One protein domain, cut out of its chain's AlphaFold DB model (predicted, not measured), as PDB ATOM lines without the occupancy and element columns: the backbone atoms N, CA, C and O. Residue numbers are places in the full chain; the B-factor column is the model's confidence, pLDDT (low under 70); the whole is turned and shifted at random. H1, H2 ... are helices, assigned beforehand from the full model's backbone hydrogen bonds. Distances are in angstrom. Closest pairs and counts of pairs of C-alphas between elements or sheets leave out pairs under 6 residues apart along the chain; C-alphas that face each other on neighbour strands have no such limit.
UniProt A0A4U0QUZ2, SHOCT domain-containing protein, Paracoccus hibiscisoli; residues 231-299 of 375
ATOM      1  N   PRO A 231      18.943   2.497 -34.536       92.50
ATOM      2  CA  PRO A 231      18.728   1.055 -34.488       92.50
ATOM      3  C   PRO A 231      19.274   0.417 -33.204       92.50
ATOM      4  O   PRO A 231      18.815  -0.658 -32.827       92.50
ATOM      5  N   GLU A 232      20.191   1.079 -32.487       91.12
ATOM      6  CA  GLU A 232      20.670   0.624 -31.180       91.12
ATOM      7  C   GLU A 232      19.561   0.520 -30.124       91.12
ATOM      8  O   GLU A 232      19.683  -0.274 -29.198       91.12
ATOM      9  N   LEU A 233      18.471   1.285 -30.265       91.38
ATOM     10  CA  LEU A 233      17.317   1.216 -29.363       91.38
ATOM     11  C   LEU A 233      16.458  -0.025 -29.609       91.38
ATOM     12  O   LEU A 233      15.723  -0.434 -28.723       91.38
ATOM     13  N   MET A 234      16.555  -0.627 -30.795       93.81
ATOM     14  CA  MET A 234      15.799  -1.824 -31.169       93.81
ATOM     15  C   MET A 234      16.619  -3.107 -31.012       93.81
ATOM     16  O   MET A 234      16.135  -4.188 -31.346       93.81
ATOM     17  N   ASP A 235      17.853  -3.014 -30.504       92.19
ATOM     18  CA  ASP A 235      18.678  -4.189 -30.255       92.19
ATOM     19  C   ASP A 235      18.048  -5.047 -29.147       92.19
ATOM     20  O   ASP A 235      17.823  -4.601 -28.018       92.19
ATOM     21  N   GLN A 236      17.750  -6.299 -29.494       92.88
ATOM     22  CA  GLN A 236      17.186  -7.292 -28.584       92.88
ATOM     23  C   GLN A 236      18.259  -8.113 -27.865       92.88
ATOM     24  O   GLN A 236      17.930  -8.957 -27.031       92.88
ATOM     25  N   THR A 237      19.536  -7.863 -28.148       92.62
ATOM     26  CA  THR A 237      20.646  -8.520 -27.462       92.62
ATOM     27  C   THR A 237      20.648  -8.127 -25.978       92.62
ATOM     28  O   THR A 237      20.642  -6.933 -25.666       92.62
ATOM     29  N   PRO A 238      20.670  -9.098 -25.044       92.62
ATOM     30  CA  PRO A 238      20.795  -8.816 -23.618       92.62
ATOM     31  C   PRO A 238      22.052  -8.001 -23.309       92.62
ATOM     32  O   PRO A 238      23.152  -8.357 -23.746       92.62
ATOM     33  N   ILE A 239      21.909  -6.937 -22.521       87.25
ATOM     34  CA  ILE A 239      23.038  -6.100 -22.107       87.25
ATOM     35  C   ILE A 239      23.553  -6.611 -20.754       87.25
ATOM     36  O   ILE A 239      22.804  -6.630 -19.774       87.25
ATOM     37  N   PRO A 240      24.835  -7.011 -20.652       86.50
ATOM     38  CA  PRO A 240      25.415  -7.420 -19.379       86.50
ATOM     39  C   PRO A 240      25.330  -6.298 -18.338       86.50
ATOM     40  O   PRO A 240      25.784  -5.185 -18.597       86.50
ATOM     41  N   GLY A 241      24.797  -6.611 -17.157       82.56
ATOM     42  CA  GLY A 241      24.605  -5.648 -16.067       82.56
ATOM     43  C   GLY A 241      23.170  -5.139 -15.920       82.56
ATOM     44  O   GLY A 241      22.860  -4.567 -14.882       82.56
ATOM     45  N   LEU A 242      22.287  -5.400 -16.892       84.00
ATOM     46  CA  LEU A 242      20.857  -5.137 -16.739       84.00
ATOM     47  C   LEU A 242      20.132  -6.277 -16.003       84.00
ATOM     48  O   LEU A 242      20.486  -7.450 -16.192       84.00
ATOM     49  N   PRO A 243      19.100  -5.960 -15.194       81.31
ATOM     50  CA  PRO A 243      18.259  -6.971 -14.566       81.31
ATOM     51  C   PRO A 243      17.559  -7.833 -15.622       81.31
ATOM     52  O   PRO A 243      17.302  -7.394 -16.742       81.31
ATOM     53  N   GLU A 244      17.309  -9.097 -15.272       83.31
ATOM     54  CA  GLU A 244      16.583 -10.078 -16.100       83.31
ATOM     55  C   GLU A 244      17.145 -10.310 -17.517       83.31
ATOM     56  O   GLU A 244      16.462 -10.840 -18.394       83.31
ATOM     57  N   GLY A 245      18.399  -9.918 -17.767       82.38
ATOM     58  CA  GLY A 245      18.964  -9.961 -19.114       82.38
ATOM     59  C   GLY A 245      18.219  -9.043 -20.086       82.38
ATOM     60  O   GLY A 245      18.050  -9.397 -21.254       82.38
ATOM     61  N   ALA A 246      17.740  -7.889 -19.609       90.00
ATOM     62  CA  ALA A 246      17.060  -6.918 -20.450       90.00
ATOM     63  C   ALA A 246      17.949  -6.452 -21.616       90.00
ATOM     64  O   ALA A 246      19.181  -6.419 -21.542       90.00
ATOM     65  N   SER A 247      17.294  -6.108 -22.718       93.75
ATOM     66  CA  SER A 247      17.906  -5.569 -23.928       93.75
ATOM     67  C   SER A 247      17.616  -4.074 -24.054       93.75
ATOM     68  O   SER A 247      16.739  -3.552 -23.360       93.75
ATOM     69  N   ALA A 248      18.311  -3.387 -24.965       92.12
ATOM     70  CA  ALA A 248      18.028  -1.984 -25.271       92.12
ATOM     71  C   ALA A 248      16.554  -1.779 -25.658       92.12
ATOM     72  O   ALA A 248      15.913  -0.863 -25.149       92.12
ATOM     73  N   PHE A 249      16.009  -2.699 -26.462       94.56
ATOM     74  CA  PHE A 249      14.599  -2.703 -26.845       94.56
ATOM     75  C   PHE A 249      13.658  -2.752 -25.641       94.56
ATOM     76  O   PHE A 249      12.759  -1.925 -25.552       94.56
ATOM     77  N   LYS A 250      13.869  -3.678 -24.694       94.69
ATOM     78  CA  LYS A 250      12.988  -3.796 -23.518       94.69
ATOM     79  C   LYS A 250      13.021  -2.540 -22.648       94.69
ATOM     80  O   LYS A 250      11.979  -2.093 -22.184       94.69
ATOM     81  N   VAL A 251      14.207  -1.965 -22.439       93.44
ATOM     82  CA  VAL A 251      14.348  -0.722 -21.667       93.44
ATOM     83  C   VAL A 251      13.634   0.431 -22.375       93.44
ATOM     84  O   VAL A 251      12.900   1.181 -21.736       93.44
ATOM     85  N   PHE A 252      13.804   0.545 -23.694       95.44
ATOM     86  CA  PHE A 252      13.162   1.586 -24.492       95.44
ATOM     87  C   PHE A 252      11.641   1.444 -24.567       95.44
ATOM     88  O   PHE A 252      10.932   2.431 -24.397       95.44
ATOM     89  N   ASP A 253      11.134   0.226 -24.739       95.62
ATOM     90  CA  ASP A 253       9.704  -0.091 -24.713       95.62
ATOM     91  C   ASP A 253       9.071   0.266 -23.356       95.62
ATOM     92  O   ASP A 253       8.033   0.926 -23.303       95.62
ATOM     93  N   ASN A 254       9.740  -0.057 -22.244       94.12
ATOM     94  CA  ASN A 254       9.286   0.344 -20.910       94.12
ATOM     95  C   ASN A 254       9.287   1.868 -20.733       94.12
ATOM     96  O   ASN A 254       8.306   2.433 -20.250       94.12
ATOM     97  N   ALA A 255      10.333   2.557 -21.196       93.19
ATOM     98  CA  ALA A 255      10.375   4.016 -21.160       93.19
ATOM     99  C   ALA A 255       9.269   4.654 -22.028       93.19
ATOM    100  O   ALA A 255       8.688   5.663 -21.628       93.19
ATOM    101  N   LEU A 256       8.933   4.066 -23.185       95.06
ATOM    102  CA  LEU A 256       7.821   4.514 -24.032       95.06
ATOM    103  C   LEU A 256       6.460   4.339 -23.344       95.06
ATOM    104  O   LEU A 256       5.614   5.232 -23.435       95.06
ATOM    105  N   ARG A 257       6.250   3.231 -22.621       94.75
ATOM    106  CA  ARG A 257       5.052   3.049 -21.783       94.75
ATOM    107  C   ARG A 257       4.992   4.098 -20.677       94.75
ATOM    108  O   ARG A 257       3.951   4.715 -20.487       94.75
ATOM    109  N   HIS A 258       6.111   4.360 -20.006       91.12
ATOM    110  CA  HIS A 258       6.172   5.342 -18.928       91.12
ATOM    111  C   HIS A 258       5.758   6.745 -19.401       91.12
ATOM    112  O   HIS A 258       4.842   7.340 -18.836       91.12
ATOM    113  N   VAL A 259       6.346   7.252 -20.493       90.69
ATOM    114  CA  VAL A 259       6.050   8.610 -21.005       90.69
ATOM    115  C   VAL A 259       4.650   8.761 -21.618       90.69
ATOM    116  O   VAL A 259       4.207   9.889 -21.850       90.69
ATOM    117  N   THR A 260       3.967   7.654 -21.924       91.31
ATOM    118  CA  THR A 260       2.589   7.655 -22.448       91.31
ATOM    119  C   THR A 260       1.533   7.271 -21.409       91.31
ATOM    120  O   THR A 260       0.348   7.433 -21.684       91.31
ATOM    121  N   SER A 261       1.943   6.818 -20.222       91.12
ATOM    122  CA  SER A 261       1.046   6.461 -19.120       91.12
ATOM    123  C   SER A 261       0.394   7.679 -18.454       91.12
ATOM    124  O   SER A 261       0.915   8.796 -18.523       91.12
ATOM    125  N   GLU A 262      -0.707   7.450 -17.730       87.06
ATOM    126  CA  GLU A 262      -1.317   8.479 -16.872       87.06
ATOM    127  C   GLU A 262      -0.347   8.951 -15.776       87.06
ATOM    128  O   GLU A 262      -0.257  10.148 -15.523       87.06
ATOM    129  N   ALA A 263       0.462   8.056 -15.198       84.31
ATOM    130  CA  ALA A 263       1.485   8.427 -14.213       84.31
ATOM    131  C   ALA A 263       2.555   9.368 -14.804       84.31
ATOM    132  O   ALA A 263       3.023  10.293 -14.143       84.31
ATOM    133  N   GLY A 264       2.916   9.175 -16.076       83.38
ATOM    134  CA  GLY A 264       3.833  10.052 -16.806       83.38
ATOM    135  C   GLY A 264       3.190  11.344 -17.322       83.38
ATOM    136  O   GLY A 264       3.895  12.225 -17.819       83.38
ATOM    137  N   ARG A 265       1.864  11.498 -17.226       87.50
ATOM    138  CA  ARG A 265       1.128  12.608 -17.846       87.50
ATOM    139  C   ARG A 265       1.505  13.969 -17.275       87.50
ATOM    140  O   ARG A 265       1.594  14.924 -18.045       87.50
ATOM    141  N   GLU A 266       1.767  14.073 -15.976       86.38
ATOM    142  CA  GLU A 266       2.191  15.340 -15.363       86.38
ATOM    143  C   GLU A 266       3.537  15.815 -15.942       86.38
ATOM    144  O   GLU A 266       3.681  16.968 -16.351       86.38
ATOM    145  N   ALA A 267       4.503  14.901 -16.064       83.81
ATOM    146  CA  ALA A 267       5.854  15.213 -16.521       83.81
ATOM    147  C   ALA A 267       5.976  15.334 -18.050       83.81
ATOM    148  O   ALA A 267       6.743  16.160 -18.542       83.81
ATOM    149  N   PHE A 268       5.232  14.528 -18.814       88.31
ATOM    150  CA  PHE A 268       5.418  14.390 -20.264       88.31
ATOM    151  C   PHE A 268       4.179  14.756 -21.085       88.31
ATOM    152  O   PHE A 268       4.270  14.861 -22.306       88.31
ATOM    153  N   GLY A 269       3.018  14.975 -20.466       84.56
ATOM    154  CA  GLY A 269       1.751  15.204 -21.172       84.56
ATOM    155  C   GLY A 269       1.742  16.445 -22.066       84.56
ATOM    156  O   GLY A 269       1.056  16.449 -23.083       84.56
ATOM    157  N   HIS A 270       2.547  17.455 -21.730       86.25
ATOM    158  CA  HIS A 270       2.698  18.694 -22.499       86.25
ATOM    159  C   HIS A 270       3.625  18.562 -23.722       86.25
ATOM    160  O   HIS A 270       3.745  19.507 -24.504       86.25
ATOM    161  N   LEU A 271       4.313  17.428 -23.871       88.62
ATOM    162  CA  LEU A 271       5.254  17.180 -24.956       88.62
ATOM    163  C   LEU A 271       4.550  16.629 -26.200       88.62
ATOM    164  O   LEU A 271       3.587  15.864 -26.103       88.62
ATOM    165  N   THR A 272       5.099  16.954 -27.371       90.25
ATOM    166  CA  THR A 272       4.719  16.321 -28.641       90.25
ATOM    167  C   THR A 272       5.088  14.836 -28.645       90.25
ATOM    168  O   THR A 272       5.965  14.401 -27.897       90.25
ATOM    169  N   MET A 273       4.480  14.035 -29.521       91.62
ATOM    170  CA  MET A 273       4.800  12.616 -29.690       91.62
ATOM    171  C   MET A 273       6.298  12.405 -29.935       91.62
ATOM    172  O   MET A 273       6.932  11.597 -29.262       91.62
ATOM    173  N   ALA A 274       6.896  13.188 -30.837       91.06
ATOM    174  CA  ALA A 274       8.329  13.118 -31.120       91.06
ATOM    175  C   ALA A 274       9.187  13.469 -29.890       91.06
ATOM    176  O   ALA A 274      10.209  12.830 -29.642       91.06
ATOM    177  N   GLN A 275       8.762  14.453 -29.092       89.62
ATOM    178  CA  GLN A 275       9.439  14.817 -27.846       89.62
ATOM    179  C   GLN A 275       9.295  13.735 -26.771       89.62
ATOM    180  O   GLN A 275      10.256  13.488 -26.048       89.62
ATOM    181  N   LYS A 276       8.144  13.057 -26.681       90.88
ATOM    182  CA  LYS A 276       7.947  11.903 -25.791       90.88
ATOM    183  C   LYS A 276       8.857  10.741 -26.180       90.88
ATOM    184  O   LYS A 276       9.504  10.167 -25.312       90.88
ATOM    185  N   ILE A 277       8.967  10.436 -27.472       94.31
ATOM    186  CA  ILE A 277       9.868   9.389 -27.982       94.31
ATOM    187  C   ILE A 277      11.332   9.731 -27.661       94.31
ATOM    188  O   ILE A 277      12.084   8.882 -27.181       94.31
ATOM    189  N   ASP A 278      11.734  10.988 -27.857       89.31
ATOM    190  CA  ASP A 278      13.079  11.448 -27.503       89.31
ATOM    191  C   ASP A 278      13.336  11.406 -25.985       89.31
ATOM    192  O   ASP A 278      14.408  10.985 -25.545       89.31
ATOM    193  N   ALA A 279      12.345  11.782 -25.170       85.81
ATOM    194  CA  ALA A 279      12.406  11.660 -23.717       85.81
ATOM    195  C   ALA A 279      12.564  10.195 -23.284       85.81
ATOM    196  O   ALA A 279      13.461   9.896 -22.496       85.81
ATOM    197  N   ALA A 280      11.786   9.272 -23.857       91.25
ATOM    198  CA  ALA A 280      11.908   7.840 -23.593       91.25
ATOM    199  C   ALA A 280      13.307   7.312 -23.940       91.25
ATOM    200  O   ALA A 280      13.915   6.573 -23.163       91.25
ATOM    201  N   ALA A 281      13.879   7.742 -25.066       90.88
ATOM    202  CA  ALA A 281      15.221   7.332 -25.458       90.88
ATOM    203  C   ALA A 281      16.308   7.882 -24.515       90.88
ATOM    204  O   ALA A 281      17.300   7.201 -24.245       90.88
ATOM    205  N   LYS A 282      16.129   9.099 -23.985       87.25
ATOM    206  CA  LYS A 282      17.014   9.682 -22.962       87.25
ATOM    207  C   LYS A 282      16.915   8.942 -21.630       87.25
ATOM    208  O   LYS A 282      17.956   8.627 -21.060       87.25
ATOM    209  N   ILE A 283      15.699   8.630 -21.177       87.19
ATOM    210  CA  ILE A 283      15.447   7.827 -19.968       87.19
ATOM    211  C   ILE A 283      16.136   6.465 -20.102       87.19
ATOM    212  O   ILE A 283      16.888   6.058 -19.221       87.19
ATOM    213  N   SER A 284      15.969   5.815 -21.254       88.19
ATOM    214  CA  SER A 284      16.579   4.512 -21.542       88.19
ATOM    215  C   SER A 284      18.101   4.561 -21.493       88.19
ATOM    216  O   SER A 284      18.738   3.725 -20.856       88.19
ATOM    217  N   ASN A 285      18.699   5.566 -22.137       87.75
ATOM    218  CA  ASN A 285      20.146   5.748 -22.134       87.75
ATOM    219  C   ASN A 285      20.692   6.003 -20.725       87.75
ATOM    220  O   ASN A 285      21.713   5.418 -20.370       87.75
ATOM    221  N   ALA A 286      20.020   6.848 -19.937       84.12
ATOM    222  CA  ALA A 286      20.420   7.152 -18.567       84.12
ATOM    223  C   ALA A 286      20.349   5.905 -17.673       84.12
ATOM    224  O   ALA A 286      21.308   5.608 -16.963       84.12
ATOM    225  N   TYR A 287      19.265   5.130 -17.780       85.62
ATOM    226  CA  TYR A 287      19.108   3.878 -17.045       85.62
ATOM    227  C   TYR A 287      20.214   2.873 -17.386       85.62
ATOM    228  O   TYR A 287      20.852   2.319 -16.491       85.62
ATOM    229  N   ILE A 288      20.498   2.676 -18.677       86.56
ATOM    230  CA  ILE A 288      21.544   1.748 -19.136       86.56
ATOM    231  C   ILE A 288      22.936   2.226 -18.706       86.56
ATOM    232  O   ILE A 288      23.772   1.418 -18.303       86.56
ATOM    233  N   GLU A 289      23.207   3.531 -18.751       86.69
ATOM    234  CA  GLU A 289      24.477   4.081 -18.280       86.69
ATOM    235  C   GLU A 289      24.660   3.883 -16.771       86.69
ATOM    236  O   GLU A 289      25.742   3.487 -16.340       86.69
ATOM    237  N   GLN A 290      23.606   4.078 -15.980       82.56
ATOM    238  CA  GLN A 290      23.645   3.899 -14.531       82.56
ATOM    239  C   GLN A 290      23.851   2.435 -14.116       82.56
ATOM    240  O   GLN A 290      24.610   2.156 -13.189       82.56
ATOM    241  N   THR A 291      23.193   1.499 -14.800       81.81
ATOM    242  CA  THR A 291      23.165   0.073 -14.430       81.81
ATOM    243  C   THR A 291      24.285  -0.739 -15.084       81.81
ATOM    244  O   THR A 291      24.971  -1.511 -14.415       81.81
ATOM    245  N   ALA A 292      24.531  -0.543 -16.382       84.38
ATOM    246  CA  ALA A 292      25.550  -1.264 -17.148       84.38
ATOM    247  C   ALA A 292      26.870  -0.478 -17.307       84.38
ATOM    248  O   ALA A 292      27.852  -1.004 -17.844       84.38
ATOM    249  N   GLY A 293      26.925   0.782 -16.858       79.12
ATOM    250  CA  GLY A 293      28.137   1.614 -16.855       79.12
ATOM    251  C   GLY A 293      28.571   2.130 -18.231       79.12
ATOM    252  O   GLY A 293      29.665   2.690 -18.360       79.12
ATOM    253  N   LYS A 294      27.778   1.901 -19.286       81.56
ATOM    254  CA  LYS A 294      28.069   2.341 -20.659       81.56
ATOM    255  C   LYS A 294      26.788   2.827 -21.335       81.56
ATOM    256  O   LYS A 294      25.860   2.031 -21.442       81.56
ATOM    257  N   PRO A 295      26.741   4.062 -21.860       80.94
ATOM    258  CA  PRO A 295      25.577   4.524 -22.603       80.94
ATOM    259  C   PRO A 295      25.443   3.774 -23.934       80.94
ATOM    260  O   PRO A 295      26.452   3.384 -24.542       80.94
ATOM    261  N   LEU A 296      24.206   3.635 -24.428       80.94
ATOM    262  CA  LEU A 296      23.967   3.225 -25.812       80.94
ATOM    263  C   LEU A 296      24.571   4.290 -26.731       80.94
ATOM    264  O   LEU A 296      24.135   5.442 -26.762       80.94
ATOM    265  N   LYS A 297      25.614   3.914 -27.469       73.88
ATOM    266  CA  LYS A 297      26.135   4.758 -28.541       73.88
ATOM    267  C   LYS A 297      25.257   4.553 -29.760       73.88
ATOM    268  O   LYS A 297      25.029   3.405 -30.136       73.88
ATOM    269  N   ALA A 298      24.857   5.653 -30.394       64.94
ATOM    270  CA  ALA A 298      24.335   5.604 -31.749       64.94
ATOM    271  C   ALA A 298      25.316   4.793 -32.595       64.94
ATOM    272  O   ALA A 298      26.499   5.140 -32.690       64.94
ATOM    273  N   THR A 299      24.865   3.659 -33.125       53.75
ATOM    274  CA  THR A 299      25.680   2.943 -34.097       53.75
ATOM    275  C   THR A 299      25.737   3.827 -35.328       53.75
ATOM    276  O   THR A 299      24.683   4.138 -35.886       53.75
TER     277      THR A 299
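What this domain is: This is residues 231 to 299 of the 375 residues of the protein "SHOCT domain-containing protein" of Paracoccus hibiscisoli (UniProt A0A4U0QUZ2). Two long helices, H4 and H2, cross near their middles and run opposite ways, with a short helix at each end of H2: H1 where H2 begins and H3 where it ends. The long link of residues 235 to 247 loops out beyond the start of H2, and residues 293 to 299 fold back toward H1. The printed part has 69 residues, with four named helices in the order H1, H2, H3, H4 and no named strand; the class is all helix. It is compact, with a radius of gyration of the C-alphas of 12.0 A and spans of 34 by 24 by 18 A.

Where its parts are: H4, the longest helix, holds residues 273 to 292 and measures 27.9 A from C-alpha 273 at (4.800, 12.616, -29.690) to C-alpha 292 at (25.550, -1.264, -17.148). H2, residues 248 to 260, measures 18.4 A. H1 holds residues 231 to 234, with C-alpha 231 at (18.728, 1.055, -34.488), and H3 holds residues 265 to 268.

How they stand to each other: H2 is the hub, touching three helices. It touches H4 at a steep tilt of 48 degrees, opposite ways; the closest C-alphas, of Ala 255 and Ala 280, are 4.8 A apart. With residues 248 to 252 alone H2 touches H1, the closest C-alphas being those of Phe 249 and Met 234, 4.6 A. H2 and H3 touch only at the corner, through residues 259 to 260 of H2; the closest C-alphas, of Val 259 and Phe 268, are 5.9 A apart. H1 and H3 are apart. In H2 and H4 every O i to N i+4 pair is within hydrogen-bond range; H1 and H3 are too short for such a pair.

The domain as a whole: The C-alphas of Pro 240 and His 270, the two farthest apart, are 34.8 A apart. The printed part has no cut. The links H2 to H3 and H3 to H4 are tight; H1 to H2 is long. Mean pLDDT of the printed part is 87.5, and residues 298 to 299 are under 70.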